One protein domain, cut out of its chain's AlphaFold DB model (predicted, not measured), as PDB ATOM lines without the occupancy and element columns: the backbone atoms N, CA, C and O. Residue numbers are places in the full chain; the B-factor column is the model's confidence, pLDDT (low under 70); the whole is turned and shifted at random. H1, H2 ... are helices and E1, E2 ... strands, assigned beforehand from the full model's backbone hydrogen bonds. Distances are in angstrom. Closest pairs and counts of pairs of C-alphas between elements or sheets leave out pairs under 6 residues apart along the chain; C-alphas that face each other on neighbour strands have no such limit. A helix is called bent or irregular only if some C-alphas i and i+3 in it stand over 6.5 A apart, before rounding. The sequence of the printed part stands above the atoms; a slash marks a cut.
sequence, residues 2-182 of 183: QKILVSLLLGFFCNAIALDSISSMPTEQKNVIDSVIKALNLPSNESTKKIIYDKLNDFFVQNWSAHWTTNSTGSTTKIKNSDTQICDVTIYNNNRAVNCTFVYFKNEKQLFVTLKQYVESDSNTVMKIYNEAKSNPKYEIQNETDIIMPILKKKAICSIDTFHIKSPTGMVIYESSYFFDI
ATOM      1  N   GLN A   2      67.074  14.777  26.710       42.53
ATOM      2  CA  GLN A   2      65.613  15.056  26.667       42.53
ATOM      3  C   GLN A   2      65.070  15.682  25.362       42.53
ATOM      4  O   GLN A   2      64.074  15.195  24.836       42.53
ATOM      5  N   LYS A   3      65.732  16.707  24.798       42.03
ATOM      6  CA  LYS A   3      65.281  17.380  23.560       42.03
ATOM      7  C   LYS A   3      65.145  16.446  22.339       42.03
ATOM      8  O   LYS A   3      64.299  16.706  21.500       42.03
ATOM      9  N   ILE A   4      65.920  15.359  22.262       52.41
ATOM     10  CA  ILE A   4      65.827  14.356  21.181       52.41
ATOM     11  C   ILE A   4      64.624  13.423  21.402       52.41
ATOM     12  O   ILE A   4      63.944  13.044  20.452       52.41
ATOM     13  N   LEU A   5      64.324  13.096  22.664       48.16
ATOM     14  CA  LEU A   5      63.214  12.213  23.033       48.16
ATOM     15  C   LEU A   5      61.853  12.824  22.652       48.16
ATOM     16  O   LEU A   5      60.980  12.125  22.145       48.16
ATOM     17  N   VAL A   6      61.697  14.141  22.835       53.22
ATOM     18  CA  VAL A   6      60.474  14.882  22.473       53.22
ATOM     19  C   VAL A   6      60.245  14.888  20.956       53.22
ATOM     20  O   VAL A   6      59.118  14.679  20.510       53.22
ATOM     21  N   SER A   7      61.303  15.059  20.153       51.56
ATOM     22  CA  SER A   7      61.218  14.985  18.686       51.56
ATOM     23  C   SER A   7      60.801  13.597  18.190       51.56
ATOM     24  O   SER A   7      60.011  13.499  17.255       51.56
ATOM     25  N   LEU A   8      61.283  12.531  18.840       51.09
ATOM     26  CA  LEU A   8      60.866  11.157  18.551       51.09
ATOM     27  C   LEU A   8      59.392  10.913  18.904       51.09
ATOM     28  O   LEU A   8      58.664  10.379  18.070       51.09
ATOM     29  N   LEU A   9      58.924  11.349  20.081       49.62
ATOM     30  CA  LEU A   9      57.513  11.201  20.472       49.62
ATOM     31  C   LEU A   9      56.561  11.896  19.486       49.62
ATOM     32  O   LEU A   9      55.580  11.290  19.057       49.62
ATOM     33  N   LEU A  10      56.864  13.135  19.080       50.78
ATOM     34  CA  LEU A  10      56.054  13.881  18.105       50.78
ATOM     35  C   LEU A  10      55.929  13.148  16.757       50.78
ATOM     36  O   LEU A  10      54.853  13.152  16.162       50.78
ATOM     37  N   GLY A  11      56.985  12.456  16.314       49.81
ATOM     38  CA  GLY A  11      56.953  11.630  15.104       49.81
ATOM     39  C   GLY A  11      55.999  10.430  15.185       49.81
ATOM     40  O   GLY A  11      55.426  10.040  14.167       49.81
ATOM     41  N   PHE A  12      55.771   9.859  16.373       48.88
ATOM     42  CA  PHE A  12      54.843   8.735  16.542       48.88
ATOM     43  C   PHE A  12      53.371   9.171  16.521       48.88
ATOM     44  O   PHE A  12      52.565   8.530  15.847       48.88
ATOM     45  N   PHE A  13      53.010  10.272  17.190       49.53
ATOM     46  CA  PHE A  13      51.606  10.701  17.286       49.53
ATOM     47  C   PHE A  13      50.976  11.030  15.924       49.53
ATOM     48  O   PHE A  13      49.843  10.629  15.663       49.53
ATOM     49  N   CYS A  14      51.715  11.681  15.018       47.16
ATOM     50  CA  CYS A  14      51.211  11.991  13.674       47.16
ATOM     51  C   CYS A  14      50.946  10.739  12.817       47.16
ATOM     52  O   CYS A  14      50.052  10.761  11.976       47.16
ATOM     53  N   ASN A  15      51.683   9.646  13.043       47.66
ATOM     54  CA  ASN A  15      51.451   8.376  12.353       47.66
ATOM     55  C   ASN A  15      50.304   7.574  12.994       47.66
ATOM     56  O   ASN A  15      49.510   6.971  12.278       47.66
ATOM     57  N   ALA A  16      50.167   7.609  14.325       49.75
ATOM     58  CA  ALA A  16      49.112   6.892  15.044       49.75
ATOM     59  C   ALA A  16      47.693   7.365  14.664       49.75
ATOM     60  O   ALA A  16      46.812   6.540  14.443       49.75
ATOM     61  N   ILE A  17      47.484   8.680  14.513       52.06
ATOM     62  CA  ILE A  17      46.173   9.251  14.140       52.06
ATOM     63  C   ILE A  17      45.745   8.814  12.727       52.06
ATOM     64  O   ILE A  17      44.563   8.599  12.473       52.06
ATOM     65  N   ALA A  18      46.700   8.640  11.808       51.38
ATOM     66  CA  ALA A  18      46.440   8.138  10.458       51.38
ATOM     67  C   ALA A  18      46.213   6.615  10.401       51.38
ATOM     68  O   ALA A  18      45.622   6.128   9.440       51.38
ATOM     69  N   LEU A  19      46.702   5.872  11.400       51.38
ATOM     70  CA  LEU A  19      46.530   4.425  11.510       51.38
ATOM     71  C   LEU A  19      45.105   4.073  11.968       51.38
ATOM     72  O   LEU A  19      44.473   3.185  11.400       51.38
ATOM     73  N   ASP A  20      44.592   4.809  12.959       61.78
ATOM     74  CA  ASP A  20      43.302   4.527  13.598       61.78
ATOM     75  C   ASP A  20      42.097   4.740  12.659       61.78
ATOM     76  O   ASP A  20      41.121   3.986  12.697       61.78
ATOM     77  N   SER A  21      42.159   5.722  11.750       65.44
ATOM     78  CA  SER A  21      41.035   6.055  10.856       65.44
ATOM     79  C   SER A  21      40.690   4.954   9.846       65.44
ATOM     80  O   SER A  21      39.529   4.826   9.460       65.44
ATOM     81  N   ILE A  22      41.660   4.129   9.434       73.00
ATOM     82  CA  ILE A  22      41.416   2.991   8.533       73.00
ATOM     83  C   ILE A  22      40.885   1.787   9.327       73.00
ATOM     84  O   ILE A  22      39.947   1.117   8.885       73.00
ATOM     85  N   SER A  23      41.424   1.523  10.524       73.00
ATOM     86  CA  SER A  23      40.964   0.420  11.377       73.00
ATOM     87  C   SER A  23      39.553   0.630  11.930       73.00
ATOM     88  O   SER A  23      38.765  -0.317  11.926       73.00
ATOM     89  N   SER A  24      39.202   1.851  12.337       80.75
ATOM     90  CA  SER A  24      37.888   2.201  12.910       80.75
ATOM     91  C   SER A  24      36.755   2.340  11.878       80.75
ATOM     92  O   SER A  24      35.582   2.352  12.246       80.75
ATOM     93  N   MET A  25      37.083   2.402  10.585       83.12
ATOM     94  CA  MET A  25      36.139   2.652   9.489       83.12
ATOM     95  C   MET A  25      34.985   1.618   9.408       83.12
ATOM     96  O   MET A  25      35.243   0.418   9.568       83.12
ATOM     97  N   PRO A  26      33.737   2.026   9.093       90.38
ATOM     98  CA  PRO A  26      32.625   1.111   8.818       90.38
ATOM     99  C   PRO A  26      32.913   0.080   7.716       90.38
ATOM    100  O   PRO A  26      33.634   0.350   6.749       90.38
ATOM    101  N   THR A  27      32.315  -1.105   7.846       92.19
ATOM    102  CA  THR A  27      32.510  -2.254   6.943       92.19
ATOM    103  C   THR A  27      32.128  -1.932   5.499       92.19
ATOM    104  O   THR A  27      32.803  -2.345   4.561       92.19
ATOM    105  N   GLU A  28      31.074  -1.148   5.305       92.25
ATOM    106  CA  GLU A  28      30.535  -0.760   4.003       92.25
ATOM    107  C   GLU A  28      31.525   0.129   3.236       92.25
ATOM    108  O   GLU A  28      31.712  -0.041   2.033       92.25
ATOM    109  N   GLN A  29      32.210   1.033   3.945       93.94
ATOM    110  CA  GLN A  29      33.235   1.915   3.381       93.94
ATOM    111  C   GLN A  29      34.518   1.130   3.055       93.94
ATOM    112  O   GLN A  29      35.070   1.270   1.960       93.94
ATOM    113  N   LYS A  30      34.941   0.228   3.956       93.19
ATOM    114  CA  LYS A  30      36.048  -0.719   3.720       93.19
ATOM    115  C   LYS A  30      35.808  -1.563   2.465       93.19
ATOM    116  O   LYS A  30      36.685  -1.635   1.610       93.19
ATOM    117  N   ASN A  31      34.597  -2.102   2.296       94.31
ATOM    118  CA  ASN A  31      34.218  -2.897   1.125       94.31
ATOM    119  C   ASN A  31      34.383  -2.136  -0.205       94.31
ATOM    120  O   ASN A  31      34.769  -2.749  -1.202       94.31
ATOM    121  N   VAL A  32      34.126  -0.820  -0.242       95.88
ATOM    122  CA  VAL A  32      34.375   0.010  -1.439       95.88
ATOM    123  C   VAL A  32      35.879   0.122  -1.706       95.88
ATOM    124  O   VAL A  32      36.321  -0.120  -2.828       95.88
ATOM    125  N   ILE A  33      36.680   0.424  -0.682       95.94
ATOM    126  CA  ILE A  33      38.138   0.602  -0.805       95.94
ATOM    127  C   ILE A  33      38.826  -0.699  -1.231       95.94
ATOM    128  O   ILE A  33      39.593  -0.704  -2.194       95.94
ATOM    129  N   ASP A  34      38.509  -1.818  -0.580       95.31
ATOM    130  CA  ASP A  34      39.049  -3.132  -0.940       95.31
ATOM    131  C   ASP A  34      38.595  -3.566  -2.346       95.31
ATOM    132  O   ASP A  34      39.357  -4.215  -3.069       95.31
ATOM    133  N   SER A  35      37.402  -3.147  -2.795       95.62
ATOM    134  CA  SER A  35      36.953  -3.359  -4.179       95.62
ATOM    135  C   SER A  35      37.769  -2.551  -5.193       95.62
ATOM    136  O   SER A  35      38.087  -3.086  -6.254       95.62
ATOM    137  N   VAL A  36      38.177  -1.315  -4.874       97.81
ATOM    138  CA  VAL A  36      39.093  -0.515  -5.713       97.81
ATOM    139  C   VAL A  36      40.477  -1.164  -5.785       97.81
ATOM    140  O   VAL A  36      40.991  -1.375  -6.884       97.81
ATOM    141  N   ILE A  37      41.055  -1.550  -4.641       97.06
ATOM    142  CA  ILE A  37      42.363  -2.229  -4.575       97.06
ATOM    143  C   ILE A  37      42.345  -3.507  -5.422       97.06
ATOM    144  O   ILE A  37      43.235  -3.722  -6.249       97.06
ATOM    145  N   LYS A  38      41.297  -4.325  -5.266       96.19
ATOM    146  CA  LYS A  38      41.104  -5.574  -6.008       96.19
ATOM    147  C   LYS A  38      40.886  -5.353  -7.505       96.19
ATOM    148  O   LYS A  38      41.473  -6.080  -8.300       96.19
ATOM    149  N   ALA A  39      40.069  -4.375  -7.903       95.69
ATOM    150  CA  ALA A  39      39.813  -4.068  -9.312       95.69
ATOM    151  C   ALA A  39      41.084  -3.622 -10.051       95.69
ATOM    152  O   ALA A  39      41.301  -3.999 -11.199       95.69
ATOM    153  N   LEU A  40      41.940  -2.856  -9.373       96.38
ATOM    154  CA  LEU A  40      43.175  -2.313  -9.938       96.38
ATOM    155  C   LEU A  40      44.383  -3.257  -9.815       96.38
ATOM    156  O   LEU A  40      45.423  -2.983 -10.408       96.38
ATOM    157  N   ASN A  41      44.257  -4.366  -9.078       94.38
ATOM    158  CA  ASN A  41      45.367  -5.240  -8.669       94.38
ATOM    159  C   ASN A  41      46.485  -4.476  -7.924       94.38
ATOM    160  O   ASN A  41      47.675  -4.737  -8.116       94.38
ATOM    161  N   LEU A  42      46.097  -3.514  -7.082       96.19
ATOM    162  CA  LEU A  42      47.025  -2.743  -6.253       96.19
ATOM    163  C   LEU A  42      47.510  -3.555  -5.033       96.19
ATOM    164  O   LEU A  42      46.802  -4.451  -4.563       96.19
ATOM    165  N   PRO A  43      48.676  -3.219  -4.448       94.25
ATOM    166  CA  PRO A  43      49.106  -3.780  -3.170       94.25
ATOM    167  C   PRO A  43      48.116  -3.429  -2.047       94.25
ATOM    168  O   PRO A  43      47.875  -2.255  -1.780       94.25
ATOM    169  N   SER A  44      47.579  -4.420  -1.325       92.56
ATOM    170  CA  SER A  44      46.708  -4.168  -0.155       92.56
ATOM    171  C   SER A  44      47.525  -3.807   1.099       92.56
ATOM    172  O   SER A  44      47.471  -4.476   2.130       92.56
ATOM    173  N   ASN A  45      48.335  -2.753   0.984       91.44
ATOM    174  CA  ASN A  45      49.095  -2.154   2.079       91.44
ATOM    175  C   ASN A  45      48.430  -0.854   2.564       91.44
ATOM    176  O   ASN A  45      47.672  -0.212   1.834       91.44
ATOM    177  N   GLU A  46      48.717  -0.450   3.804       88.69
ATOM    178  CA  GLU A  46      48.047   0.701   4.432       88.69
ATOM    179  C   GLU A  46      48.300   2.024   3.694       88.69
ATOM    180  O   GLU A  46      47.416   2.875   3.648       88.69
ATOM    181  N   SER A  47      49.452   2.182   3.031       91.25
ATOM    182  CA  SER A  47      49.725   3.352   2.182       91.25
ATOM    183  C   SER A  47      48.734   3.448   1.018       91.25
ATOM    184  O   SER A  47      48.215   4.525   0.735       91.25
ATOM    185  N   THR A  48      48.444   2.325   0.361       94.19
ATOM    186  CA  THR A  48      47.503   2.254  -0.764       94.19
ATOM    187  C   THR A  48      46.062   2.440  -0.294       94.19
ATOM    188  O   THR A  48      45.330   3.247  -0.868       94.19
ATOM    189  N   LYS A  49      45.666   1.766   0.799       93.81
ATOM    190  CA  LYS A  49      44.351   1.965   1.432       93.81
ATOM    191  C   LYS A  49      44.127   3.427   1.801       93.81
ATOM    192  O   LYS A  49      43.059   3.956   1.512       93.81
ATOM    193  N   LYS A  50      45.138   4.099   2.369       91.81
ATOM    194  CA  LYS A  50      45.042   5.516   2.732       91.81
ATOM    195  C   LYS A  50      44.852   6.422   1.516       91.81
ATOM    196  O   LYS A  50      43.992   7.290   1.563       91.81
ATOM    197  N   ILE A  51      45.587   6.205   0.420       94.25
ATOM    198  CA  ILE A  51      45.435   7.000  -0.816       94.25
ATOM    199  C   ILE A  51      43.999   6.926  -1.360       94.25
ATOM    200  O   ILE A  51      43.475   7.930  -1.835       94.25
ATOM    201  N   ILE A  52      43.352   5.760  -1.276       96.06
ATOM    202  CA  ILE A  52      41.967   5.571  -1.734       96.06
ATOM    203  C   ILE A  52      40.970   6.134  -0.702       96.06
ATOM    204  O   ILE A  52      40.025   6.821  -1.083       96.06
ATOM    205  N   TYR A  53      41.197   5.911   0.597       93.88
ATOM    206  CA  TYR A  53      40.384   6.474   1.682       93.88
ATOM    207  C   TYR A  53      40.343   8.010   1.633       93.88
ATOM    208  O   TYR A  53      39.255   8.575   1.570       93.88
ATOM    209  N   ASP A  54      41.504   8.668   1.535       93.06
ATOM    210  CA  ASP A  54      41.687  10.129   1.432       93.06
ATOM    211  C   ASP A  54      41.073  10.749   0.147       93.06
ATOM    212  O   ASP A  54      41.239  11.944  -0.125       93.06
ATOM    213  N   LYS A  55      40.419   9.937  -0.697       94.00
ATOM    214  CA  LYS A  55      39.702  10.355  -1.913       94.00
ATOM    215  C   LYS A  55      38.211  10.034  -1.900       94.00
ATOM    216  O   LYS A  55      37.504  10.522  -2.777       94.00
ATOM    217  N   LEU A  56      37.734   9.245  -0.935       95.19
ATOM    218  CA  LEU A  56      36.344   8.782  -0.854       95.19
ATOM    219  C   LEU A  56      35.667   9.106   0.491       95.19
ATOM    220  O   LEU A  56      34.443   9.221   0.540       95.19
ATOM    221  N   ASN A  57      36.441   9.270   1.569       93.06
ATOM    222  CA  ASN A  57      35.952   9.426   2.943       93.06
ATOM    223  C   ASN A  57      34.949  10.582   3.121       93.06
ATOM    224  O   ASN A  57      33.880  10.369   3.690       93.06
ATOM    225  N   ASP A  58      35.247  11.761   2.568       92.12
ATOM    226  CA  ASP A  58      34.400  12.964   2.645       92.12
ATOM    227  C   ASP A  58      33.029  12.800   1.947       92.12
ATOM    228  O   ASP A  58      32.144  13.646   2.095       92.12
ATOM    229  N   PHE A  59      32.824  11.712   1.191       93.75
ATOM    230  CA  PHE A  59      31.586  11.427   0.457       93.75
ATOM    231  C   PHE A  59      30.734  10.318   1.083       93.75
ATOM    232  O   PHE A  59      29.551  10.213   0.744       93.75
ATOM    233  N   PHE A  60      31.273   9.555   2.043       92.69
ATOM    234  CA  PHE A  60      30.552   8.529   2.810       92.69
ATOM    235  C   PHE A  60      29.695   9.127   3.953       92.69
ATOM    236  O   PHE A  60      29.701   8.647   5.088       92.69
ATOM    237  N   VAL A  61      28.962  10.201   3.647       91.19
ATOM    238  CA  VAL A  61      28.059  10.922   4.564       91.19
ATOM    239  C   VAL A  61      26.672  10.261   4.640       91.19
ATOM    240  O   VAL A  61      26.418   9.247   3.998       91.19
ATOM    241  N   GLN A  62      25.743  10.810   5.428       88.94
ATOM    242  CA  GLN A  62      24.396  10.241   5.576       88.94
ATOM    243  C   GLN A  62      23.693  10.008   4.220       88.94
ATOM    244  O   GLN A  62      23.758  10.847   3.318       88.94
ATOM    245  N   ASN A  63      22.999   8.869   4.112       92.88
ATOM    246  CA  ASN A  63      22.331   8.372   2.903       92.88
ATOM    247  C   ASN A  63      23.268   8.157   1.696       92.88
ATOM    248  O   ASN A  63      22.814   8.232   0.553       92.88
ATOM    249  N   TRP A  64      24.564   7.899   1.915       96.06
ATOM    250  CA  TRP A  64      25.445   7.538   0.808       96.06
ATOM    251  C   TRP A  64      25.070   6.185   0.186       96.06
ATOM    252  O   TRP A  64      24.617   5.259   0.858       96.06
ATOM    253  N   SER A  65      25.310   6.064  -1.114       96.12
ATOM    254  CA  SER A  65      25.329   4.801  -1.852       96.12
ATOM    255  C   SER A  65      26.446   4.854  -2.889       96.12
ATOM    256  O   SER A  65      26.834   5.942  -3.319       96.12
ATOM    257  N   ALA A  66      26.991   3.703  -3.284       96.62
ATOM    258  CA  ALA A  66      28.030   3.654  -4.304       96.62
ATOM    259  C   ALA A  66      27.862   2.470  -5.255       96.62
ATOM    260  O   ALA A  66      27.345   1.417  -4.886       96.62
ATOM    261  N   HIS A  67      28.372   2.648  -6.467       95.38
ATOM    262  CA  HIS A  67      28.656   1.574  -7.410       95.38
ATOM    263  C   HIS A  67      29.998   1.857  -8.092       95.38
ATOM    264  O   HIS A  67      30.548   2.953  -7.966       95.38
ATOM    265  N   TRP A  68      30.545   0.878  -8.809       95.69
ATOM    266  CA  TRP A  68      31.797   1.065  -9.534       95.69
ATOM    267  C   TRP A  68      31.824   0.311 -10.860       95.69
ATOM    268  O   TRP A  68      31.247  -0.770 -10.999       95.69
ATOM    269  N   THR A  69      32.524   0.882 -11.838       95.50
ATOM    270  CA  THR A  69      32.801   0.244 -13.130       95.50
ATOM    271  C   THR A  69      34.293  -0.033 -13.275       95.50
ATOM    272  O   THR A  69      35.132   0.655 -12.702       95.50
ATOM    273  N   THR A  70      34.637  -1.103 -13.989       95.94
ATOM    274  CA  THR A  70      36.003  -1.635 -14.084       95.94
ATOM    275  C   THR A  70      36.275  -2.177 -15.483       95.94
ATOM    276  O   THR A  70      35.335  -2.437 -16.242       95.94
ATOM    277  N   ASN A  71      37.537  -2.504 -15.785       94.50
ATOM    278  CA  ASN A  71      37.919  -3.256 -16.989       94.50
ATOM    279  C   ASN A  71      37.093  -4.541 -17.211       94.50
ATOM    280  O   ASN A  71      37.013  -5.001 -18.348       94.50
ATOM    281  N   SER A  72      36.493  -5.122 -16.160       91.69
ATOM    282  CA  SER A  72      35.691  -6.356 -16.197       91.69
ATOM    283  C   SER A  72      34.167  -6.155 -16.214       91.69
ATOM    284  O   SER A  72      33.449  -7.147 -16.314       91.69
ATOM    285  N   THR A  73      33.648  -4.926 -16.104       89.31
ATOM    286  CA  THR A  73      32.202  -4.689 -15.884       89.31
ATOM    287  C   THR A  73      31.336  -4.927 -17.132       89.31
ATOM    288  O   THR A  73      30.165  -5.275 -17.001       89.31
ATOM    289  N   GLY A  74      31.887  -4.790 -18.343       80.12
ATOM    290  CA  GLY A  74      31.179  -5.091 -19.597       80.12
ATOM    291  C   GLY A  74      31.452  -6.509 -20.107       80.12
ATOM    292  O   GLY A  74      32.604  -6.924 -20.182       80.12
ATOM    293  N   SER A  75      30.424  -7.246 -20.538       74.88
ATOM    294  CA  SER A  75      30.563  -8.637 -21.024       74.88
ATOM    295  C   SER A  75      31.429  -8.795 -22.284       74.88
ATOM    296  O   SER A  75      32.001  -9.860 -22.506       74.88
ATOM    297  N   THR A  76      31.558  -7.741 -23.093       86.12
ATOM    298  CA  THR A  76      32.318  -7.703 -24.358       86.12
ATOM    299  C   THR A  76      33.649  -6.943 -24.252       86.12
ATOM    300  O   THR A  76      34.280  -6.631 -25.266       86.12
ATOM    301  N   THR A  77      34.093  -6.622 -23.032       87.00
ATOM    302  CA  THR A  77      35.290  -5.804 -22.775       87.00
ATOM    303  C   THR A  77      36.585  -6.446 -23.291       87.00
ATOM    304  O   THR A  77      37.035  -7.487 -22.812       87.00
ATOM    305  N   LYS A  78      37.244  -5.777 -24.247       91.62
ATOM    306  CA  LYS A  78      38.573  -6.172 -24.751       91.62
ATOM    307  C   LYS A  78      39.715  -5.810 -23.793       91.62
ATOM    308  O   LYS A  78      40.802  -6.357 -23.923       91.62
ATOM    309  N   ILE A  79      39.475  -4.916 -22.827       91.81
ATOM    310  CA  ILE A  79      40.501  -4.404 -21.901       91.81
ATOM    311  C   ILE A  79      40.575  -5.172 -20.573       91.81
ATOM    312  O   ILE A  79      41.345  -4.785 -19.695       91.81
ATOM    313  N   LYS A  80      39.814  -6.268 -20.414       89.81
ATOM    314  CA  LYS A  80      39.732  -7.053 -19.166       89.81
ATOM    315  C   LYS A  80      41.101  -7.353 -18.546       89.81
ATOM    316  O   LYS A  80      41.315  -7.130 -17.358       89.81
ATOM    317  N   ASN A  81      42.020  -7.812 -19.393       89.00
ATOM    318  CA  ASN A  81      43.343  -8.309 -19.022       89.00
ATOM    319  C   ASN A  81      44.461  -7.297 -19.357       89.00
ATOM    320  O   ASN A  81      45.607  -7.688 -19.545       89.00
ATOM    321  N   SER A  82      44.123  -6.011 -19.495       91.62
ATOM    322  CA  SER A  82      45.081  -4.920 -19.717       91.62
ATOM    323  C   SER A  82      46.021  -4.747 -18.515       91.62
ATOM    324  O   SER A  82      45.574  -4.840 -17.372       91.62
ATOM    325  N   ASP A  83      47.298  -4.426 -18.744       90.88
ATOM    326  CA  ASP A  83      48.216  -4.023 -17.663       90.88
ATOM    327  C   ASP A  83      47.866  -2.646 -17.071       90.88
ATOM    328  O   ASP A  83      48.179  -2.381 -15.913       90.88
ATOM    329  N   THR A  84      47.174  -1.787 -17.831       94.75
ATOM    330  CA  THR A  84      46.500  -0.596 -17.286       94.75
ATOM    331  C   THR A  84      45.099  -0.979 -16.815       94.75
ATOM    332  O   THR A  84      44.257  -1.377 -17.629       94.75
ATOM    333  N   GLN A  85      44.842  -0.853 -15.516       96.00
ATOM    334  CA  GLN A  85      43.547  -1.160 -14.901       96.00
ATOM    335  C   GLN A  85      42.835   0.122 -14.462       96.00
ATOM    336  O   GLN A  85      43.476   1.093 -14.062       96.00
ATOM    337  N   ILE A  86      41.506   0.112 -14.542       96.88
ATOM    338  CA  ILE A  86      40.618   1.236 -14.243       96.88
ATOM    339  C   ILE A  86      39.557   0.771 -13.245       96.88
ATOM    340  O   ILE A  86      38.981  -0.312 -13.389       96.88
ATOM    341  N   CYS A  87      39.271   1.617 -12.259       97.81
ATOM    342  CA  CYS A  87      38.105   1.516 -11.396       97.81
ATOM    343  C   CYS A  87      37.483   2.909 -11.264       97.81
ATOM    344  O   CYS A  87      38.087   3.798 -10.666       97.81
ATOM    345  N   ASP A  88      36.303   3.116 -11.842       97.56
ATOM    346  CA  ASP A  88      35.525   4.338 -11.643       97.56
ATOM    347  C   ASP A  88      34.503   4.114 -10.536       97.56
ATOM    348  O   ASP A  88      33.581   3.316 -10.707       97.56
ATOM    349  N   VAL A  89      34.682   4.784  -9.396       97.94
ATOM    350  CA  VAL A  89      33.764   4.707  -8.254       97.94
ATOM    351  C   VAL A  89      32.812   5.886  -8.313       97.94
ATOM    352  O   VAL A  89      33.241   7.033  -8.209       97.94
ATOM    353  N   THR A  90      31.515   5.615  -8.411       97.69
ATOM    354  CA  THR A  90      30.488   6.650  -8.302       97.69
ATOM    355  C   THR A  90      29.801   6.566  -6.946       97.69
ATOM    356  O   THR A  90      29.227   5.530  -6.610       97.69
ATOM    357  N   ILE A  91      29.848   7.660  -6.181       97.25
ATOM    358  CA  ILE A  91      29.174   7.825  -4.888       97.25
ATOM    359  C   ILE A  91      28.060   8.864  -5.046       97.25
ATOM    360  O   ILE A  91      28.286   9.963  -5.551       97.25
ATOM    361  N   TYR A  92      26.865   8.533  -4.568       95.62
ATOM    362  CA  TYR A  92      25.736   9.454  -4.440       95.62
ATOM    363  C   TYR A  92      25.445   9.701  -2.964       95.62
ATOM    364  O   TYR A  92      25.467   8.758  -2.177       95.62
ATOM    365  N   ASN A  93      25.123  10.937  -2.591       93.12
ATOM    366  CA  ASN A  93      24.532  11.280  -1.296       93.12
ATOM    367  C   ASN A  93      23.564  12.467  -1.456       93.12
ATOM    368  O   ASN A  93      23.449  13.028  -2.545       93.12
ATOM    369  N   ASN A  94      22.892  12.875  -0.372       88.25
ATOM    370  CA  ASN A  94      21.891  13.958  -0.381       88.25
ATOM    371  C   ASN A  94      22.382  15.298  -0.978       88.25
ATOM    372  O   ASN A  94      21.555  16.130  -1.337       88.25
ATOM    373  N   ASN A  95      23.700  15.535  -1.039       84.50
ATOM    374  CA  ASN A  95      24.291  16.839  -1.355       84.50
ATOM    375  C   ASN A  95      25.015  16.895  -2.711       84.50
ATOM    376  O   ASN A  95      25.360  17.990  -3.155       84.50
ATOM    377  N   ARG A  96      25.372  15.742  -3.302       92.75
ATOM    378  CA  ARG A  96      26.138  15.645  -4.560       92.75
ATOM    379  C   ARG A  96      26.205  14.226  -5.116       92.75
ATOM    380  O   ARG A  96      26.203  13.247  -4.367       92.75
ATOM    381  N   ALA A  97      26.390  14.146  -6.430       95.56
ATOM    382  CA  ALA A  97      26.977  12.985  -7.088       95.56
ATOM    383  C   ALA A  97      28.497  13.180  -7.220       95.56
ATOM    384  O   ALA A  97      28.973  14.302  -7.406       95.56
ATOM    385  N   VAL A  98      29.265  12.098  -7.134       96.31
ATOM    386  CA  VAL A  98      30.730  12.119  -7.218       96.31
ATOM    387  C   VAL A  98      31.207  10.953  -8.071       96.31
ATOM    388  O   VAL A  98      30.859   9.819  -7.761       96.31
ATOM    389  N   ASN A  99      32.037  11.204  -9.089       97.38
ATOM    390  CA  ASN A  99      32.851  10.163  -9.725       97.38
ATOM    391  C   ASN A  99      34.293  10.302  -9.222       97.38
ATOM    392  O   ASN A  99      34.869  11.389  -9.278       97.38
ATOM    393  N   CYS A 100      34.890   9.211  -8.759       97.88
ATOM    394  CA  CYS A 100      36.303   9.125  -8.430       97.88
ATOM    395  C   CYS A 100      36.919   8.000  -9.267       97.88
ATOM    396  O   CYS A 100      36.828   6.818  -8.924       97.88
ATOM    397  N   THR A 101      37.514   8.385 -10.392       98.06
ATOM    398  CA  THR A 101      38.138   7.476 -11.349       98.06
ATOM    399  C   THR A 101      39.583   7.229 -10.959       98.06
ATOM    400  O   THR A 101      40.386   8.159 -10.890       98.06
ATOM    401  N   PHE A 102      39.924   5.967 -10.738       98.31
ATOM    402  CA  PHE A 102      41.272   5.497 -10.457       98.31
ATOM    403  C   PHE A 102      41.810   4.750 -11.684       98.31
ATOM    404  O   PHE A 102      41.148   3.842 -12.190       98.31
ATOM    405  N   VAL A 103      43.012   5.097 -12.146       97.94
ATOM    406  CA  VAL A 103      43.708   4.419 -13.251       97.94
ATOM    407  C   VAL A 103      45.110   4.040 -12.787       97.94
ATOM    408  O   VAL A 103      45.908   4.914 -12.449       97.94
ATOM    409  N   TYR A 104      45.414   2.743 -12.757       97.69
ATOM    410  CA  TYR A 104      46.718   2.239 -12.334       97.69
ATOM    411  C   TYR A 104      47.589   1.858 -13.534       97.69
ATOM    412  O   TYR A 104      47.263   0.946 -14.298       97.69
ATOM    413  N   PHE A 105      48.716   2.557 -13.660       96.56
ATOM    414  CA  PHE A 105      49.778   2.327 -14.629       96.56
ATOM    415  C   PHE A 105      50.848   1.441 -13.979       96.56
ATOM    416  O   PHE A 105      51.709   1.898 -13.225       96.56
ATOM    417  N   LYS A 106      50.714   0.130 -14.197       93.44
ATOM    418  CA  LYS A 106      51.411  -0.927 -13.448       93.44
ATOM    419  C   LYS A 106      52.930  -0.967 -13.658       93.44
ATOM    420  O   LYS A 106      53.643  -1.333 -12.725       93.44
ATOM    421  N   ASN A 107      53.427  -0.609 -14.842       93.75
ATOM    422  CA  ASN A 107      54.865  -0.642 -15.149       93.75
ATOM    423  C   ASN A 107      55.577   0.578 -14.542       93.75
ATOM    424  O   ASN A 107      56.669   0.478 -13.992       93.75
ATOM    425  N   GLU A 108      54.887   1.713 -14.593       96.00
ATOM    426  CA  GLU A 108      55.246   3.023 -14.059       96.00
ATOM    427  C   GLU A 108      55.055   3.086 -12.532       96.00
ATOM    428  O   GLU A 108      55.554   3.997 -11.878       96.00
ATOM    429  N   LYS A 109      54.318   2.114 -11.972       95.19
ATOM    430  CA  LYS A 109      53.827   2.057 -10.587       95.19
ATOM    431  C   LYS A 109      53.060   3.310 -10.159       95.19
ATOM    432  O   LYS A 109      53.097   3.687  -8.990       95.19
ATOM    433  N   GLN A 110      52.347   3.951 -11.080       96.06
ATOM    434  CA  GLN A 110      51.676   5.219 -10.810       96.06
ATOM    435  C   GLN A 110      50.155   5.074 -10.841       96.06
ATOM    436  O   GLN A 110      49.575   4.528 -11.777       96.06
ATOM    437  N   LEU A 111      49.501   5.582  -9.801       97.12
ATOM    438  CA  LEU A 111      48.053   5.683  -9.694       97.12
ATOM    439  C   LEU A 111      47.627   7.112 -10.041       97.12
ATOM    440  O   LEU A 111      47.887   8.056  -9.292       97.12
ATOM    441  N   PHE A 112      46.958   7.261 -11.178       96.62
ATOM    442  CA  PHE A 112      46.257   8.481 -11.556       96.62
ATOM    443  C   PHE A 112      44.853   8.462 -10.944       96.62
ATOM    444  O   PHE A 112      44.176   7.432 -10.968       96.62
ATOM    445  N   VAL A 113      44.415   9.591 -10.383       96.44
ATOM    446  CA  VAL A 113      43.088   9.728  -9.765       96.44
ATOM    447  C   VAL A 113      42.429  11.019 -10.231       96.44
ATOM    448  O   VAL A 113      42.966  12.100  -9.979       96.44
ATOM    449  N   THR A 114      41.250  10.923 -10.845       95.62
ATOM    450  CA  THR A 114      40.394  12.078 -11.155       95.62
ATOM    451  C   THR A 114      39.120  12.040 -10.333       95.62
ATOM    452  O   THR A 114      38.349  11.087 -10.411       95.62
ATOM    453  N   LEU A 115      38.878  13.105  -9.582       94.69
ATOM    454  CA  LEU A 115      37.697  13.302  -8.757       94.69
ATOM    455  C   LEU A 115      36.832  14.403  -9.379       94.69
ATOM    456  O   LEU A 115      37.287  15.544  -9.478       94.69
ATOM    457  N   LYS A 116      35.598  14.070  -9.768       95.19
ATOM    458  CA  LYS A 116      34.566  15.006 -10.234       95.19
ATOM    459  C   LYS A 116      33.399  15.018  -9.255       95.19
ATOM    460  O   LYS A 116      32.872  13.959  -8.926       95.19
ATOM    461  N   GLN A 117      32.981  16.195  -8.802       94.69
ATOM    462  CA  GLN A 117      31.860  16.367  -7.875       94.69
ATOM    463  C   GLN A 117      30.811  17.287  -8.497       94.69
ATOM    464  O   GLN A 117      31.119  18.443  -8.778       94.69
ATOM    465  N   TYR A 118      29.585  16.798  -8.661       95.06
ATOM    466  CA  TYR A 118      28.462  17.541  -9.231       95.06
ATOM    467  C   TYR A 118      27.559  18.014  -8.091       95.06
ATOM    468  O   TYR A 118      26.951  17.198  -7.393       95.06
ATOM    469  N   VAL A 119      27.505  19.329  -7.883       94.19
ATOM    470  CA  VAL A 119      26.696  19.973  -6.842       94.19
ATOM    471  C   VAL A 119      25.598  20.787  -7.515       94.19
ATOM    472  O   VAL A 119      25.872  21.840  -8.089       94.19
ATOM    473  N   GLU A 120      24.364  20.292  -7.458       93.06
ATOM    474  CA  GLU A 120      23.182  20.985  -7.977       93.06
ATOM    475  C   GLU A 120      22.651  22.017  -6.972       93.06
ATOM    476  O   GLU A 120      22.728  21.829  -5.755       93.06
ATOM    477  N   SER A 121      22.122  23.131  -7.478       93.88
ATOM    478  CA  SER A 121      21.502  24.188  -6.677       93.88
ATOM    479  C   SER A 121      20.587  25.069  -7.542       93.88
ATOM    480  O   SER A 121      20.367  24.789  -8.724       93.88
ATOM    481  N   ASP A 122      20.048  26.152  -6.980       94.44
ATOM    482  CA  ASP A 122      19.366  27.177  -7.771       94.44
ATOM    483  C   ASP A 122      20.371  28.050  -8.553       94.44
ATOM    484  O   ASP A 122      21.541  28.195  -8.179       94.44
ATOM    485  N   SER A 123      19.914  28.665  -9.647       92.94
ATOM    486  CA  SER A 123      20.775  29.467 -10.522       92.94
ATOM    487  C   SER A 123      21.403  30.686  -9.836       92.94
ATOM    488  O   SER A 123      22.489  31.103 -10.237       92.94
ATOM    489  N   ASN A 124      20.767  31.260  -8.807       94.25
ATOM    490  CA  ASN A 124      21.292  32.433  -8.102       94.25
ATOM    491  C   ASN A 124      22.407  32.034  -7.132       94.25
ATOM    492  O   ASN A 124      23.432  32.713  -7.071       94.25
ATOM    493  N   THR A 125      22.252  30.912  -6.422       94.50
ATOM    494  CA  THR A 125      23.312  30.350  -5.570       94.50
ATOM    495  C   THR A 125      24.552  29.999  -6.393       94.50
ATOM    496  O   THR A 125      25.659  30.387  -6.019       94.50
ATOM    497  N   VAL A 126      24.396  29.355  -7.556       91.38
ATOM    498  CA  VAL A 126      25.543  29.038  -8.432       91.38
ATOM    499  C   VAL A 126      26.175  30.303  -9.026       91.38
ATOM    500  O   VAL A 126      27.399  30.426  -9.015       91.38
ATOM    501  N   MET A 127      25.373  31.288  -9.449       90.00
ATOM    502  CA  MET A 127      25.873  32.596  -9.899       90.00
ATOM    503  C   MET A 127      26.635  33.343  -8.791       90.00
ATOM    504  O   MET A 127      27.650  33.985  -9.060       90.00
ATOM    505  N   LYS A 128      26.203  33.243  -7.528       91.88
ATOM    506  CA  LYS A 128      26.933  33.818  -6.391       91.88
ATOM    507  C   LYS A 128      28.315  33.172  -6.231       91.88
ATOM    508  O   LYS A 128      29.305  33.900  -6.197       91.88
ATOM    509  N   ILE A 129      28.391  31.838  -6.185       90.31
ATOM    510  CA  ILE A 129      29.667  31.113  -6.023       90.31
ATOM    511  C   ILE A 129      30.611  31.426  -7.197       90.31
ATOM    512  O   ILE A 129      31.800  31.658  -6.983       90.31
ATOM    513  N   TYR A 130      30.082  31.523  -8.422       87.88
ATOM    514  CA  TYR A 130      30.855  31.948  -9.591       87.88
ATOM    515  C   TYR A 130      31.495  33.335  -9.400       87.88
ATOM    516  O   TYR A 130      32.691  33.494  -9.626       87.88
ATOM    517  N   ASN A 131      30.740  34.334  -8.929       88.69
ATOM    518  CA  ASN A 131      31.274  35.682  -8.695       88.69
ATOM    519  C   ASN A 131      32.294  35.734  -7.534       88.69
ATOM    520  O   ASN A 131      33.270  36.490  -7.597       88.69
ATOM    521  N   GLU A 132      32.122  34.906  -6.500       89.31
ATOM    522  CA  GLU A 132      33.096  34.737  -5.407       89.31
ATOM    523  C   GLU A 132      34.398  34.057  -5.882       89.31
ATOM    524  O   GLU A 132      35.487  34.423  -5.438       89.31
ATOM    525  N   ALA A 133      34.319  33.120  -6.832       84.44
ATOM    526  CA  ALA A 133      35.493  32.538  -7.485       84.44
ATOM    527  C   ALA A 133      36.173  33.541  -8.439       84.44
ATOM    528  O   ALA A 133      37.385  33.744  -8.357       84.44
ATOM    529  N   LYS A 134      35.395  34.235  -9.283       83.69
ATOM    530  CA  LYS A 134      35.860  35.228 -10.272       83.69
ATOM    531  C   LYS A 134      36.656  36.386  -9.657       83.69
ATOM    532  O   LYS A 134      37.549  36.931 -10.299       83.69
ATOM    533  N   SER A 135      36.339  36.765  -8.419       86.38
ATOM    534  CA  SER A 135      36.977  37.873  -7.689       86.38
ATOM    535  C   SER A 135      38.191  37.464  -6.835       86.38
ATOM    536  O   SER A 135      38.847  38.321  -6.242       86.38
ATOM    537  N   ASN A 136      38.525  36.173  -6.767       82.69
ATOM    538  CA  ASN A 136      39.546  35.627  -5.871       82.69
ATOM    539  C   ASN A 136      40.850  35.304  -6.640       82.69
ATOM    540  O   ASN A 136      40.849  34.425  -7.496       82.69
ATOM    541  N   PRO A 137      42.008  35.916  -6.309       82.75
ATOM    542  CA  PRO A 137      43.247  35.826  -7.101       82.75
ATOM    543  C   PRO A 137      43.970  34.464  -7.047       82.75
ATOM    544  O   PRO A 137      45.092  34.331  -7.533       82.75
ATOM    545  N   LYS A 138      43.360  33.437  -6.440       78.25
ATOM    546  CA  LYS A 138      43.775  32.030  -6.595       78.25
ATOM    547  C   LYS A 138      43.250  31.410  -7.896       78.25
ATOM    548  O   LYS A 138      43.637  30.284  -8.213       78.25
ATOM    549  N   TYR A 139      42.372  32.130  -8.586       74.62
ATOM    550  CA  TYR A 139      41.622  31.683  -9.738       74.62
ATOM    551  C   TYR A 139      41.963  32.468 -11.017       74.62
ATOM    552  O   TYR A 139      42.343  33.636 -10.985       74.62
ATOM    553  N   GLU A 140      41.818  31.785 -12.147       77.19
ATOM    554  CA  GLU A 140      42.140  32.184 -13.513       77.19
ATOM    555  C   GLU A 140      41.002  31.671 -14.408       77.19
ATOM    556  O   GLU A 140      40.706  30.472 -14.418       77.19
ATOM    557  N   ILE A 141      40.332  32.575 -15.126       79.50
ATOM    558  CA  ILE A 141      39.225  32.234 -16.030       79.50
ATOM    559  C   ILE A 141      39.831  31.699 -17.329       79.50
ATOM    560  O   ILE A 141      40.575  32.421 -17.990       79.50
ATOM    561  N   GLN A 142      39.512  30.460 -17.716       75.50
ATOM    562  CA  GLN A 142      40.010  29.901 -18.984       75.50
ATOM    563  C   GLN A 142      39.054  30.113 -20.156       75.50
ATOM    564  O   GLN A 142      39.488  30.203 -21.301       75.50
ATOM    565  N   ASN A 143      37.756  30.170 -19.873       72.56
ATOM    566  CA  ASN A 143      36.713  30.461 -20.844       72.56
ATOM    567  C   ASN A 143      35.512  31.069 -20.103       72.56
ATOM    568  O   ASN A 143      35.294  30.781 -18.926       72.56
ATOM    569  N   GLU A 144      34.720  31.882 -20.788       71.94
ATOM    570  CA  GLU A 144      33.465  32.417 -20.267       71.94
ATOM    571  C   GLU A 144      32.449  32.428 -21.410       71.94
ATOM    572  O   GLU A 144      32.678  33.026 -22.458       71.94
ATOM    573  N   THR A 145      31.342  31.712 -21.223       69.06
ATOM    574  CA  THR A 145      30.228  31.634 -22.175       69.06
ATOM    575  C   THR A 145      28.917  31.744 -21.409       69.06
ATOM    576  O   THR A 145      28.887  31.453 -20.213       69.06
ATOM    577  N   ASP A 146      27.824  32.068 -22.099       56.81
ATOM    578  CA  ASP A 146      26.481  32.252 -21.519       56.81
ATOM    579  C   ASP A 146      25.954  31.050 -20.699       56.81
ATOM    580  O   ASP A 146      24.943  31.166 -20.010       56.81
ATOM    581  N   ILE A 147      26.599  29.879 -20.807       53.31
ATOM    582  CA  ILE A 147      26.134  28.593 -20.266       53.31
ATOM    583  C   ILE A 147      27.218  27.848 -19.454       53.31
ATOM    584  O   ILE A 147      26.873  27.019 -18.606       53.31
ATOM    585  N   ILE A 148      28.514  28.086 -19.716       57.50
ATOM    586  CA  ILE A 148      29.644  27.336 -19.128       57.50
ATOM    587  C   ILE A 148      30.830  28.266 -18.836       57.50
ATOM    588  O   ILE A 148      31.301  28.981 -19.725       57.50
ATOM    589  N   MET A 149      31.346  28.211 -17.604       59.88
ATOM    590  CA  MET A 149      32.437  29.071 -17.124       59.88
ATOM    591  C   MET A 149      33.478  28.251 -16.324       59.88
ATOM    592  O   MET A 149      33.270  28.021 -15.132       59.88
ATOM    593  N   PRO A 150      34.566  27.746 -16.946       57.84
ATOM    594  CA  PRO A 150      35.647  27.030 -16.257       57.84
ATOM    595  C   PRO A 150      36.708  27.954 -15.635       57.84
ATOM    596  O   PRO A 150      37.233  28.869 -16.279       57.84
ATOM    597  N   ILE A 151      37.087  27.642 -14.393       61.66
ATOM    598  CA  ILE A 151      38.063  28.383 -13.589       61.66
ATOM    599  C   ILE A 151      39.153  27.431 -13.040       61.66
ATOM    600  O   ILE A 151      38.857  26.337 -12.571       61.66
ATOM    601  N   LEU A 152      40.423  27.841 -13.095       62.66
ATOM    602  CA  LEU A 152      41.653  27.090 -12.736       62.66
ATOM    603  C   LEU A 152      42.549  28.004 -11.844       62.66
ATOM    604  O   LEU A 152      42.152  29.131 -11.611       62.66
ATOM    605  N   LYS A 153      43.713  27.703 -11.232       57.19
ATOM    606  CA  LYS A 153      44.579  26.510 -11.131       57.19
ATOM    607  C   LYS A 153      45.387  26.521  -9.814       57.19
ATOM    608  O   LYS A 153      46.361  27.265  -9.669       57.19
ATOM    609  N   LYS A 154      45.094  25.628  -8.859       52.34
ATOM    610  CA  LYS A 154      45.860  25.511  -7.594       52.34
ATOM    611  C   LYS A 154      47.206  24.790  -7.809       52.34
ATOM    612  O   LYS A 154      47.293  23.594  -7.570       52.34
ATOM    613  N   LYS A 155      48.235  25.539  -8.242       45.31
ATOM    614  CA  LYS A 155      49.612  25.204  -8.726       45.31
ATOM    615  C   LYS A 155      50.241  23.788  -8.617       45.31
ATOM    616  O   LYS A 155      51.121  23.523  -9.427       45.31
ATOM    617  N   ALA A 156      49.853  22.904  -7.699       44.22
ATOM    618  CA  ALA A 156      50.334  21.513  -7.603       44.22
ATOM    619  C   ALA A 156      49.259  20.447  -7.929       44.22
ATOM    620  O   ALA A 156      49.548  19.256  -7.917       44.22
ATOM    621  N   ILE A 157      48.021  20.866  -8.204       60.72
ATOM    622  CA  ILE A 157      46.871  20.016  -8.539       60.72
ATOM    623  C   ILE A 157      46.256  20.590  -9.819       60.72
ATOM    624  O   ILE A 157      46.052  21.805  -9.910       60.72
ATOM    625  N   CYS A 158      45.932  19.748 -10.805       72.75
ATOM    626  CA  CYS A 158      45.046  20.190 -11.880       72.75
ATOM    627  C   CYS A 158      43.625  20.194 -11.314       72.75
ATOM    628  O   CYS A 158      43.073  19.126 -11.066       72.75
ATOM    629  N   SER A 159      43.091  21.379 -11.017       79.69
ATOM    630  CA  SER A 159      41.787  21.567 -10.376       79.69
ATOM    631  C   SER A 159      40.996  22.579 -11.190       79.69
ATOM    632  O   SER A 159      41.501  23.684 -11.392       79.69
ATOM    633  N   ILE A 160      39.816  22.183 -11.664       83.12
ATOM    634  CA  ILE A 160      38.933  22.982 -12.513       83.12
ATOM    635  C   ILE A 160      37.576  23.082 -11.821       83.12
ATOM    636  O   ILE A 160      36.940  22.061 -11.569       83.12
ATOM    637  N   ASP A 161      37.131  24.301 -11.552       85.50
ATOM    638  CA  ASP A 161      35.793  24.578 -11.041       85.50
ATOM    639  C   ASP A 161      34.957  25.069 -12.237       85.50
ATOM    640  O   ASP A 161      35.200  26.154 -12.770       85.50
ATOM    641  N   THR A 162      34.018  24.246 -12.711       87.56
ATOM    642  CA  THR A 162      33.170  24.542 -13.879       87.56
ATOM    643  C   THR A 162      31.755  24.881 -13.432       87.56
ATOM    644  O   THR A 162      31.071  24.060 -12.818       87.56
ATOM    645  N   PHE A 163      31.290  26.078 -13.781       87.75
ATOM    646  CA  PHE A 163      29.946  26.553 -13.455       87.75
ATOM    647  C   PHE A 163      29.022  26.382 -14.662       87.75
ATOM    648  O   PHE A 163      29.327  26.878 -15.748       87.75
ATOM    649  N   HIS A 164      27.895  25.694 -14.466       88.19
ATOM    650  CA  HIS A 164      26.814  25.567 -15.442       88.19
ATOM    651  C   HIS A 164      25.544  26.205 -14.874       88.19
ATOM    652  O   HIS A 164      25.066  25.802 -13.814       88.19
ATOM    653  N   ILE A 165      25.002  27.221 -15.548       86.81
ATOM    654  CA  ILE A 165      23.906  28.043 -15.015       86.81
ATOM    655  C   ILE A 165      22.783  28.108 -16.049       86.81
ATOM    656  O   ILE A 165      22.994  28.564 -17.170       86.81
ATOM    657  N   LYS A 166      21.580  27.656 -15.677       88.75
ATOM    658  CA  LYS A 166      20.398  27.678 -16.545       88.75
ATOM    659  C   LYS A 166      19.123  27.778 -15.705       88.75
ATOM    660  O   LYS A 166      18.594  26.772 -15.242       88.75
ATOM    661  N   SER A 167      18.624  29.005 -15.547       86.44
ATOM    662  CA  SER A 167      17.443  29.323 -14.728       86.44
ATOM    663  C   SER A 167      16.281  28.325 -14.930       86.44
ATOM    664  O   SER A 167      15.932  28.037 -16.081       86.44
ATOM    665  N   PRO A 168      15.677  27.792 -13.846       92.38
ATOM    666  CA  PRO A 168      15.886  28.167 -12.441       92.38
ATOM    667  C   PRO A 168      17.060  27.460 -11.733       92.38
ATOM    668  O   PRO A 168      17.303  27.736 -10.559       92.38
ATOM    669  N   THR A 169      17.780  26.545 -12.390       92.75
ATOM    670  CA  THR A 169      18.804  25.697 -11.753       92.75
ATOM    671  C   THR A 169      20.237  26.085 -12.123       92.75
ATOM    672  O   THR A 169      20.516  26.837 -13.062       92.75
ATOM    673  N   GLY A 170      21.187  25.561 -11.359       91.38
ATOM    674  CA  GLY A 170      22.599  25.577 -11.694       91.38
ATOM    675  C   GLY A 170      23.309  24.350 -11.137       91.38
ATOM    676  O   GLY A 170      22.793  23.643 -10.273       91.38
ATOM    677  N   MET A 171      24.522  24.120 -11.621       92.75
ATOM    678  CA  MET A 171      25.421  23.085 -11.138       92.75
ATOM    679  C   MET A 171      26.840  23.649 -11.046       92.75
ATOM    680  O   MET A 171      27.308  24.313 -11.973       92.75
ATOM    681  N   VAL A 172      27.534  23.358  -9.946       91.12
ATOM    682  CA  VAL A 172      28.995  23.494  -9.872       91.12
ATOM    683  C   VAL A 172      29.604  22.108 -10.025       91.12
ATOM    684  O   VAL A 172      29.225  21.182  -9.304       91.12
ATOM    685  N   ILE A 173      30.546  21.972 -10.953       91.56
ATOM    686  CA  ILE A 173      31.326  20.755 -11.161       91.56
ATOM    687  C   ILE A 173      32.750  21.033 -10.682       91.56
ATOM    688  O   ILE A 173      33.476  21.800 -11.310       91.56
ATOM    689  N   TYR A 174      33.141  20.419  -9.566       90.44
ATOM    690  CA  TYR A 174      34.508  20.497  -9.050       90.44
ATOM    691  C   TYR A 174      35.304  19.303  -9.569       90.44
ATOM    692  O   TYR A 174      35.059  18.165  -9.160       90.44
ATOM    693  N   GLU A 175      36.255  19.552 -10.462       89.31
ATOM    694  CA  GLU A 175      37.140  18.543 -11.038       89.31
ATOM    695  C   GLU A 175      38.546  18.682 -10.456       89.31
ATOM    696  O   GLU A 175      39.090  19.780 -10.368       89.31
ATOM    697  N   SER A 176      39.175  17.573 -10.071       89.31
ATOM    698  CA  SER A 176      40.547  17.576  -9.553       89.31
ATOM    699  C   SER A 176      41.302  16.305  -9.935       89.31
ATOM    700  O   SER A 176      40.751  15.209  -9.885       89.31
ATOM    701  N   SER A 177      42.564  16.451 -10.340       90.12
ATOM    702  CA  SER A 177      43.423  15.353 -10.805       90.12
ATOM    703  C   SER A 177      44.695  15.238  -9.968       90.12
ATOM    704  O   SER A 177      45.353  16.244  -9.683       90.12
ATOM    705  N   TYR A 178      45.057  14.005  -9.622       91.75
ATOM    706  CA  TYR A 178      46.183  13.653  -8.762       91.75
ATOM    707  C   TYR A 178      46.990  12.494  -9.359       91.75
ATOM    708  O   TYR A 178      46.443  11.648 -10.065       91.75
ATOM    709  N   PHE A 179      48.273  12.431  -9.010       93.00
ATOM    710  CA  PHE A 179      49.178  11.328  -9.332       93.00
ATOM    711  C   PHE A 179      49.834  10.854  -8.032       93.00
ATOM    712  O   PHE A 179      50.266  11.686  -7.231       93.00
ATOM    713  N   PHE A 180      49.890   9.541  -7.816       93.56
ATOM    714  CA  PHE A 180      50.486   8.924  -6.632       93.56
ATOM    715  C   PHE A 180      51.397   7.763  -7.023       93.56
ATOM    716  O   PHE A 180      50.998   6.902  -7.806       93.56
ATOM    717  N   ASP A 181      52.586   7.698  -6.429       94.25
ATOM    718  CA  ASP A 181      53.494   6.565  -6.607       94.25
ATOM    719  C   ASP A 181      53.092   5.411  -5.675       94.25
ATOM    720  O   ASP A 181      52.930   5.591  -4.464       94.25
ATOM    721  N   ILE A 182      52.949   4.215  -6.242       94.12
ATOM    722  CA  ILE A 182      52.569   2.982  -5.548       94.12
ATOM    723  C   ILE A 182      53.824   2.162  -5.223       94.12
ATOM    724  O   ILE A 182      54.756   2.060  -6.025       94.12
TER     725      ILE A 182
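What this domain is: This is residues 2 to 182 of the 183 residues of an uncharacterized protein of Sulfurospirillum sp. ACSTCE (UniProt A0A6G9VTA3). One twisted sheet of seven antiparallel strands is a wall with helices over one face and no named helix over the other: H2 and H3 cover the end of E1 to E4, and H4 covers the end of E5, E6 and E7. H1 is an arm, and its residues 2 to 17 stick out free from the body. The printed part has 181 residues with four named helices and seven named strands, in the order H1 H2 H3 E1 E2 E3 E4 H4 E5 E6 E7, and its class is mixed, helices and strands. Across the sheet the order is E1 E2 E3 E4 E7 E6 E5. The whole is only just loose, close to compact, with a radius of gyration of the C-alphas of 19.5 A and spans of 59 by 56 by 35 A.

Where its parts are: Find C-alpha 2 at (65.613, 15.056, 26.667); from there H1, residues 2 to 23, runs 32.5 A to C-alpha 23 at (40.964, 0.420, 11.377). Next come H2, residues 27 to 40, and H3, residues 46 to 59, each 20.0 A long. H3 is irregular: its C-alphas 55 and 58 are 7.5 A apart. Then read four strands: E1, residues 65 to 70, 17.5 A; E2, residues 84 to 93, 29.7 A; E3, residues 96 to 105, 28.9 A; and E4, residues 110 to 122, 39.2 A. H4, residues 123 to 134, follows at once and is 16.1 A long. E5, residues 148 to 152, spans 13.6 A, and E6, residues 158 to 166, spans 26.2 A. E7, residues 169 to 181, runs 39.9 A and ends at C-alpha 181, (53.494, 6.565, -6.607).

How they stand to each other: Start with the sheet, where E1 E2 E3 E4 and E5 E6 E7 are each a meander, every strand the antiparallel neighbour of the one before. Look at N 67 and O 90, 3.0 A, for E1 and E2; N 98 and O 91, 2.8 A, for E2 and E3; and N 101 and O 114, 2.8 A, for E3 and E4. Between the two meanders, E4 and E7 are antiparallel neighbours, with N 115 and O 176 within hydrogen-bond range at 2.8 A. Beyond E7, find N 171 and O 164 at 2.8 A to E6, and N 151 and O 161 at 2.9 A between E5 and E6. H2, H3 and H4 are on the same face, making two layers, helices on one face of a sheet. H2 lies over E2 at a height over the sheet of 9.2 A, along the strands, at 4 degrees to E2 on the local plane; its closest C-alphas to E2 are Leu 40 and Gln 85, 5.1 A. H2 and H3 touch, closest at the C-alphas of Ile 33 and Ile 52, 6.3 A, with a steep tilt of 58 degrees, opposite ways. H4 lies over E7 and E6 at a height of 8.4 A. H1 is not on the sheet; it only just touches H3, with 3 pairs of C-alphas within 8 A and residue 22 alone, closest to Lys 50 at 7.3 A between C-alphas. Every O i to N i+4 pair is within hydrogen-bond range in H2 and H4, against 11 of 18 in H1 and 7 of 10 in H3.

The domain as a whole: The C-alphas farthest apart are those of Gln 2 and Ser 167, 65.1 A. The body without residues 2 to 17 spans 44 by 37 by 34 A. The printed part has no cut. The links E1 to E2 and H4 to E5 are long, 13 residues each, and the others are tight. In the second, residues 140 to 141 pair antiparallel with residues 151 to 152 of E5. Mean pLDDT of the printed part is 84.3, and it is under 70 at residues 2 to 21 and 145 to 157 of this model.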